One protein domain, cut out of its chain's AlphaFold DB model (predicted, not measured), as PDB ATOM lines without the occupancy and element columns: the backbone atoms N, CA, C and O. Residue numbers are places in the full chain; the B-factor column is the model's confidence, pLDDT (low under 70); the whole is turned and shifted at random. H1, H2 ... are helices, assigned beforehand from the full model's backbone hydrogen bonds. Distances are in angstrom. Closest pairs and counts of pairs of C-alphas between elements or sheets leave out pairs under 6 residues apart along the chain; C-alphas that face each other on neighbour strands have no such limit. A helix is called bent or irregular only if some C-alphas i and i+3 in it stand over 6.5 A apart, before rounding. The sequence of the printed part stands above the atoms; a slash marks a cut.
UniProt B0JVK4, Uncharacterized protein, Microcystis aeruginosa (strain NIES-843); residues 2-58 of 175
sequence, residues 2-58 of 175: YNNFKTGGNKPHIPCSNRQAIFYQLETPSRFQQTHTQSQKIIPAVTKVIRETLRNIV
ATOM      1  N   TYR A   2     -38.049  36.069  13.650       90.44
ATOM      2  CA  TYR A   2     -37.711  36.017  12.221       90.44
ATOM      3  C   TYR A   2     -36.593  37.000  11.860       90.44
ATOM      4  O   TYR A   2     -36.359  37.981  12.570       90.44
ATOM      5  N   ASN A   3     -35.893  36.748  10.750       90.75
ATOM      6  CA  ASN A   3     -34.843  37.648  10.285       90.75
ATOM      7  C   ASN A   3     -35.451  38.867   9.571       90.75
ATOM      8  O   ASN A   3     -36.037  38.743   8.497       90.75
ATOM      9  N   ASN A   4     -35.300  40.048  10.168       90.56
ATOM     10  CA  ASN A   4     -35.658  41.332   9.559       90.56
ATOM     11  C   ASN A   4     -34.558  41.923   8.662       90.56
ATOM     12  O   ASN A   4     -34.696  43.059   8.222       90.56
ATOM     13  N   PHE A   5     -33.474  41.173   8.429       90.75
ATOM     14  CA  PHE A   5     -32.330  41.539   7.582       90.75
ATOM     15  C   PHE A   5     -31.574  42.804   8.022       90.75
ATOM     16  O   PHE A   5     -30.760  43.333   7.276       90.75
ATOM     17  N   LYS A   6     -31.787  43.252   9.266       89.81
ATOM     18  CA  LYS A   6     -31.008  44.319   9.908       89.81
ATOM     19  C   LYS A   6     -29.903  43.732  10.792       89.81
ATOM     20  O   LYS A   6     -30.095  42.680  11.419       89.81
ATOM     21  N   THR A   7     -28.763  44.415  10.836       83.44
ATOM     22  CA  THR A   7     -27.602  44.081  11.672       83.44
ATOM     23  C   THR A   7     -27.828  44.569  13.105       83.44
ATOM     24  O   THR A   7     -28.147  45.738  13.310       83.44
ATOM     25  N   GLY A   8     -27.657  43.688  14.096       78.56
ATOM     26  CA  GLY A   8     -27.871  44.011  15.514       78.56
ATOM     27  C   GLY A   8     -29.344  44.175  15.933       78.56
ATOM     28  O   GLY A   8     -30.257  44.181  15.106       78.56
ATOM     29  N   GLY A   9     -29.571  44.284  17.246       82.69
ATOM     30  CA  GLY A   9     -30.895  44.454  17.859       82.69
ATOM     31  C   GLY A   9     -31.714  43.165  18.032       82.69
ATOM     32  O   GLY A   9     -31.390  42.106  17.488       82.69
ATOM     33  N   ASN A  10     -32.803  43.265  18.800       84.75
ATOM     34  CA  ASN A  10     -33.710  42.143  19.051       84.75
ATOM     35  C   ASN A  10     -34.479  41.776  17.780       84.75
ATOM     36  O   ASN A  10     -35.105  42.624  17.137       84.75
ATOM     37  N   LYS A  11     -34.455  40.490  17.420       89.06
ATOM     38  CA  LYS A  11     -35.190  39.994  16.257       89.06
ATOM     39  C   LYS A  11     -36.696  40.021  16.540       89.06
ATOM     40  O   LYS A  11     -37.119  39.600  17.614       89.06
ATOM     41  N   PRO A  12     -37.526  40.492  15.595       90.75
ATOM     42  CA  PRO A  12     -38.965  40.560  15.797       90.75
ATOM     43  C   PRO A  12     -39.592  39.167  15.933       90.75
ATOM     44  O   PRO A  12     -39.107  38.164  15.394       90.75
ATOM     45  N   HIS A  13     -40.709  39.120  16.653       91.56
ATOM     46  CA  HIS A  13     -41.496  37.914  16.875       91.56
ATOM     47  C   HIS A  13     -42.813  37.998  16.107       91.56
ATOM     48  O   HIS A  13     -43.396  39.070  15.968       91.56
ATOM     49  N   ILE A  14     -43.266  36.847  15.620       91.19
ATOM     50  CA  ILE A  14     -44.610  36.664  15.080       91.19
ATOM     51  C   ILE A  14     -45.301  35.582  15.911       91.19
ATOM     52  O   ILE A  14     -44.641  34.602  16.274       91.19
ATOM     53  N   PRO A  15     -46.591  35.742  16.239       89.62
ATOM     54  CA  PRO A  15     -47.358  34.665  16.839       89.62
ATOM     55  C   PRO A  15     -47.572  33.560  15.797       89.62
ATOM     56  O   PRO A  15     -47.954  33.824  14.653       89.62
ATOM     57  N   CYS A  16     -47.323  32.318  16.199       89.25
ATOM     58  CA  CYS A  16     -47.605  31.137  15.391       89.25
ATOM     59  C   CYS A  16     -48.732  30.342  16.045       89.25
ATOM     60  O   CYS A  16     -48.785  30.200  17.265       89.25
ATOM     61  N   SER A  17     -49.627  29.816  15.220       90.75
ATOM     62  CA  SER A  17     -50.699  28.923  15.645       90.75
ATOM     63  C   SER A  17     -50.214  27.478  15.628       90.75
ATOM     64  O   SER A  17     -49.480  27.083  14.725       90.75
ATOM     65  N   ASN A  18     -50.668  26.659  16.574       91.00
ATOM     66  CA  ASN A  18     -50.494  25.206  16.524       91.00
ATOM     67  C   ASN A  18     -51.540  24.509  15.629       91.00
ATOM     68  O   ASN A  18     -51.468  23.303  15.431       91.00
ATOM     69  N   ARG A  19     -52.505  25.257  15.073       93.19
ATOM     70  CA  ARG A  19     -53.578  24.731  14.208       93.19
ATOM     71  C   ARG A  19     -53.219  24.695  12.719       93.19
ATOM     72  O   ARG A  19     -54.034  24.270  11.910       93.19
ATOM     73  N   GLN A  20     -52.041  25.181  12.334       90.50
ATOM     74  CA  GLN A  20     -51.587  25.222  10.942       90.50
ATOM     75  C   GLN A  20     -50.099  24.872  10.880       90.50
ATOM     76  O   GLN A  20     -49.332  25.297  11.740       90.50
ATOM     77  N   ALA A  21     -49.657  24.144   9.853       91.12
ATOM     78  CA  ALA A  21     -48.233  23.851   9.697       91.12
ATOM     79  C   ALA A  21     -47.407  25.139   9.520       91.12
ATOM     80  O   ALA A  21     -47.846  26.099   8.878       91.12
ATOM     81  N   ILE A  22     -46.198  25.154  10.087       91.94
ATOM     82  CA  ILE A  22     -45.361  26.360  10.172       91.94
ATOM     83  C   ILE A  22     -44.948  26.917   8.799       91.94
ATOM     84  O   ILE A  22     -44.832  28.128   8.641       91.94
ATOM     85  N   PHE A  23     -44.789  26.067   7.782       92.88
ATOM     86  CA  PHE A  23     -44.420  26.516   6.438       92.88
ATOM     87  C   PHE A  23     -45.511  27.388   5.799       92.88
ATOM     88  O   PHE A  23     -45.243  28.524   5.427       92.88
ATOM     89  N   TYR A  24     -46.777  26.950   5.812       92.44
ATOM     90  CA  TYR A  24     -47.898  27.765   5.309       92.44
ATOM     91  C   TYR A  24     -48.056  29.087   6.058       92.44
ATOM     92  O   TYR A  24     -48.437  30.120   5.509       92.44
ATOM     93  N   GLN A  25     -47.745  29.035   7.346       93.81
ATOM     94  CA  GLN A  25     -47.743  30.181   8.225       93.81
ATOM     95  C   GLN A  25     -46.682  31.225   7.831       93.81
ATOM     96  O   GLN A  25     -46.984  32.419   7.794       93.81
ATOM     97  N   LEU A  26     -45.469  30.779   7.505       94.19
ATOM     98  CA  LEU A  26     -44.343  31.621   7.084       94.19
ATOM     99  C   LEU A  26     -44.407  32.040   5.606       94.19
ATOM    100  O   LEU A  26     -43.814  33.048   5.236       94.19
ATOM    101  N   GLU A  27     -45.158  31.317   4.777       94.44
ATOM    102  CA  GLU A  27     -45.429  31.668   3.377       94.44
ATOM    103  C   GLU A  27     -46.368  32.863   3.212       94.44
ATOM    104  O   GLU A  27     -46.434  33.434   2.130       94.44
ATOM    105  N   THR A  28     -47.091  33.263   4.258       93.62
ATOM    106  CA  THR A  28     -48.041  34.378   4.183       93.62
ATOM    107  C   THR A  28     -47.321  35.712   4.453       93.62
ATOM    108  O   THR A  28     -47.001  35.998   5.611       93.62
ATOM    109  N   PRO A  29     -47.092  36.585   3.446       92.62
ATOM    110  CA  PRO A  29     -46.251  37.778   3.612       92.62
ATOM    111  C   PRO A  29     -46.780  38.772   4.649       92.62
ATOM    112  O   PRO A  29     -46.008  39.336   5.423       92.62
ATOM    113  N   SER A  30     -48.103  38.940   4.734       90.88
ATOM    114  CA  SER A  30     -48.772  39.888   5.641       90.88
ATOM    115  C   SER A  30     -48.540  39.613   7.130       90.88
ATOM    116  O   SER A  30     -48.937  40.404   7.979       90.88
ATOM    117  N   ARG A  31     -47.912  38.482   7.465       90.88
ATOM    118  CA  ARG A  31     -47.582  38.085   8.838       90.88
ATOM    119  C   ARG A  31     -46.335  38.785   9.360       90.88
ATOM    120  O   ARG A  31     -46.133  38.849  10.569       90.88
ATOM    121  N   PHE A  32     -45.494  39.296   8.464       93.25
ATOM    122  CA  PHE A  32     -44.321  40.084   8.815       93.25
ATOM    123  C   PHE A  32     -44.678  41.573   8.806       93.25
ATOM    124  O   PHE A  32     -45.482  42.023   7.988       93.25
ATOM    125  N   GLN A  33     -44.053  42.350   9.694       91.06
ATOM    126  CA  GLN A  33     -44.275  43.799   9.776       91.06
ATOM    127  C   GLN A  33     -44.090  44.471   8.406       91.06
ATOM    128  O   GLN A  33     -43.138  44.158   7.690       91.06
ATOM    129  N   GLN A  34     -44.969  45.421   8.065       89.88
ATOM    130  CA  GLN A  34     -44.964  46.120   6.768       89.88
ATOM    131  C   GLN A  34     -43.646  46.851   6.478       89.88
ATOM    132  O   GLN A  34     -43.208  46.928   5.335       89.88
ATOM    133  N   THR A  35     -42.965  47.321   7.524       91.50
ATOM    134  CA  THR A  35     -41.646  47.963   7.437       91.50
ATOM    135  C   THR A  35     -40.514  46.988   7.085       91.50
ATOM    136  O   THR A  35     -39.421  47.420   6.723       91.50
ATOM    137  N   HIS A  36     -40.744  45.674   7.169       92.44
ATOM    138  CA  HIS A  36     -39.773  44.621   6.867       92.44
ATOM    139  C   HIS A  36     -40.021  44.026   5.470       92.44
ATOM    140  O   HIS A  36     -40.300  42.837   5.314       92.44
ATOM    141  N   THR A  37     -39.888  44.861   4.435       92.44
ATOM    142  CA  THR A  37     -40.154  44.505   3.027       92.44
ATOM    143  C   THR A  37     -39.317  43.323   2.529       92.44
ATOM    144  O   THR A  37     -39.829  42.469   1.807       92.44
ATOM    145  N   GLN A  38     -38.049  43.222   2.944       94.06
ATOM    146  CA  GLN A  38     -37.201  42.069   2.621       94.06
ATOM    147  C   GLN A  38     -37.736  40.777   3.246       94.06
ATOM    148  O   GLN A  38     -37.793  39.755   2.569       94.06
ATOM    149  N   SER A  39     -38.201  40.819   4.497       93.69
ATOM    150  CA  SER A  39     -38.804  39.658   5.164       93.69
ATOM    151  C   SER A  39     -40.073  39.186   4.472       93.69
ATOM    152  O   SER A  39     -40.225  37.986   4.277       93.69
ATOM    153  N   GLN A  40     -40.931  40.111   4.033       94.88
ATOM    154  CA  GLN A  40     -42.153  39.782   3.293       94.88
ATOM    155  C   GLN A  40     -41.890  39.115   1.936       94.88
ATOM    156  O   GLN A  40     -42.773  38.447   1.412       94.88
ATOM    157  N   LYS A  41     -40.693  39.279   1.362       94.81
ATOM    158  CA  LYS A  41     -40.321  38.664   0.080       94.81
ATOM    159  C   LYS A  41     -39.503  37.388   0.268       94.81
ATOM    160  O   LYS A  41     -39.880  36.333  -0.228       94.81
ATOM    161  N   ILE A  42     -38.389  37.487   0.992       96.31
ATOM    162  CA  ILE A  42     -37.383  36.422   1.081       96.31
ATOM    163  C   ILE A  42     -37.902  35.247   1.907       96.31
ATOM    164  O   ILE A  42     -37.758  34.106   1.480       96.31
ATOM    165  N   ILE A  43     -38.516  35.499   3.069       95.62
ATOM    166  CA  ILE A  43     -38.932  34.407   3.958       95.62
ATOM    167  C   ILE A  43     -40.019  33.553   3.295       95.62
ATOM    168  O   ILE A  43     -39.803  32.345   3.218       95.62
ATOM    169  N   PRO A  44     -41.117  34.112   2.746       95.94
ATOM    170  CA  PRO A  44     -42.093  33.315   2.011       95.94
ATOM    171  C   PRO A  44     -41.499  32.538   0.837       95.94
ATOM    172  O   PRO A  44     -41.788  31.354   0.690       95.94
ATOM    173  N   ALA A  45     -40.638  33.175   0.036       95.75
ATOM    174  CA  ALA A  45     -40.028  32.532  -1.124       95.75
ATOM    175  C   ALA A  45     -39.152  31.335  -0.724       95.75
ATOM    176  O   ALA A  45     -39.333  30.239  -1.246       95.75
ATOM    177  N   VAL A  46     -38.250  31.516   0.247       95.12
ATOM    178  CA  VAL A  46     -37.375  30.438   0.739       95.12
ATOM    179  C   VAL A  46     -38.188  29.347   1.434       95.12
ATOM    180  O   VAL A  46     -37.941  28.165   1.217       95.12
ATOM    181  N   THR A  47     -39.194  29.726   2.225       95.25
ATOM    182  CA  THR A  47     -40.083  28.777   2.916       95.25
ATOM    183  C   THR A  47     -40.818  27.894   1.914       95.25
ATOM    184  O   THR A  47     -40.871  26.680   2.106       95.25
ATOM    185  N   LYS A  48     -41.332  28.482   0.827       94.44
ATOM    186  CA  LYS A  48     -41.990  27.746  -0.254       94.44
ATOM    187  C   LYS A  48     -41.035  26.747  -0.905       94.44
ATOM    188  O   LYS A  48     -41.400  25.582  -1.018       94.44
ATOM    189  N   VAL A  49     -39.820  27.178  -1.258       93.25
ATOM    190  CA  VAL A  49     -38.797  26.295  -1.849       93.25
ATOM    191  C   VAL A  49     -38.491  25.129  -0.914       93.25
ATOM    192  O   VAL A  49     -38.600  23.985  -1.329       93.25
ATOM    193  N   ILE A  50     -38.200  25.393   0.364       92.56
ATOM    194  CA  ILE A  50     -37.912  24.339   1.349       92.56
ATOM    195  C   ILE A  50     -39.103  23.384   1.494       92.56
ATOM    196  O   ILE A  50     -38.912  22.170   1.494       92.56
ATOM    197  N   ARG A  51     -40.335  23.903   1.592       92.56
ATOM    198  CA  ARG A  51     -41.539  23.067   1.701       92.56
ATOM    199  C   ARG A  51     -41.711  22.175   0.475       92.56
ATOM    200  O   ARG A  51     -42.069  21.011   0.626       92.56
ATOM    201  N   GLU A  52     -41.507  22.713  -0.723       89.12
ATOM    202  CA  GLU A  52     -41.615  21.961  -1.975       89.12
ATOM    203  C   GLU A  52     -40.510  20.907  -2.090       89.12
ATOM    204  O   GLU A  52     -40.807  19.763  -2.415       89.12
ATOM    205  N   THR A  53     -39.271  21.235  -1.711       88.31
ATOM    206  CA  THR A  53     -38.170  20.266  -1.656       88.31
ATOM    207  C   THR A  53     -38.463  19.129  -0.680       88.31
ATOM    208  O   THR A  53     -38.323  17.972  -1.051       88.31
ATOM    209  N   LEU A  54     -38.912  19.436   0.542       87.88
ATOM    210  CA  LEU A  54     -39.239  18.418   1.547       87.88
ATOM    211  C   LEU A  54     -40.444  17.562   1.148       87.88
ATOM    212  O   LEU A  54     -40.491  16.383   1.482       87.88
ATOM    213  N   ARG A  55     -41.417  18.141   0.435       85.00
ATOM    214  CA  ARG A  55     -42.559  17.394  -0.110       85.00
ATOM    215  C   ARG A  55     -42.120  16.380  -1.167       85.00
ATOM    216  O   ARG A  55     -42.742  15.333  -1.272       85.00
ATOM    217  N   ASN A  56     -41.062  16.678  -1.913       84.69
ATOM    218  CA  ASN A  56     -40.505  15.795  -2.933       84.69
ATOM    219  C   ASN A  56     -39.487  14.798  -2.343       84.69
ATOM    220  O   ASN A  56     -38.560  14.382  -3.035       84.69
ATOM    221  N   ILE A  57     -39.630  14.429  -1.069       87.25
ATOM    222  CA  ILE A  57     -38.885  13.331  -0.452       87.25
ATOM    223  C   ILE A  57     -39.870  12.193  -0.209       87.25
ATOM    224  O   ILE A  57     -40.847  12.359   0.519       87.25
ATOM    225  N   VAL A  58     -39.599  11.038  -0.808       85.38
ATOM    226  CA  VAL A  58     -40.371   9.813  -0.601       85.38
ATOM    227  C   VAL A  58     -39.547   8.869   0.257       85.38
ATOM    228  O   VAL A  58     -38.457   8.452  -0.135       85.38
TER     229      VAL A  58
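AT A GLANCE: This is residues 2 to 58 of the 175 residues of an uncharacterized protein of Microcystis aeruginosa (strain NIES-843) (UniProt B0JVK4). One long helix, H2, makes the longest axis, and the short helix H1 packs on one side of it. A long stretch without a named element, residues 2 to 21, loops out before H1, and residues 53 to 58 stick out at the other end. The printed part has 57 residues with two named helices, H1 then H2, and no named strand; the class is all helix, with 24 residues, under half, in named elements. It is only just loose, close to compact, with a radius of gyration of the C-alphas of 12.4 A, and elongated, spanning 40 by 23 by 18 A.

HOW THE PARTS SIT: H2, residues 37 to 55, touches H1, residues 22 to 26, with its residues 43 to 51 alone. Their closest C-alphas, of Leu 26 and Pro 44, are 5.8 A apart. Every O i to N i+4 pair is within hydrogen-bond range in H1, and 14 of 15 in H2.

IN THESE COORDINATES: H2 runs 27.4 A from C-alpha 37 at (-40.154, 44.505, 3.027) to C-alpha 55 at (-42.559, 17.394, -0.110). It is neither bent nor irregular, but only just: C-alphas 40 and 43 are 6.3 A apart. H1 spans 6.2 A from C-alpha 22 at (-45.361, 26.360, 10.172).

THE WHOLE: The C-alphas farthest apart, of Gly 9 and Val 58, are 40.4 A apart. The printed part has no cut, and the link from H1 to H2 is short, with 10 residues. No printed residue is under 70 in pLDDT.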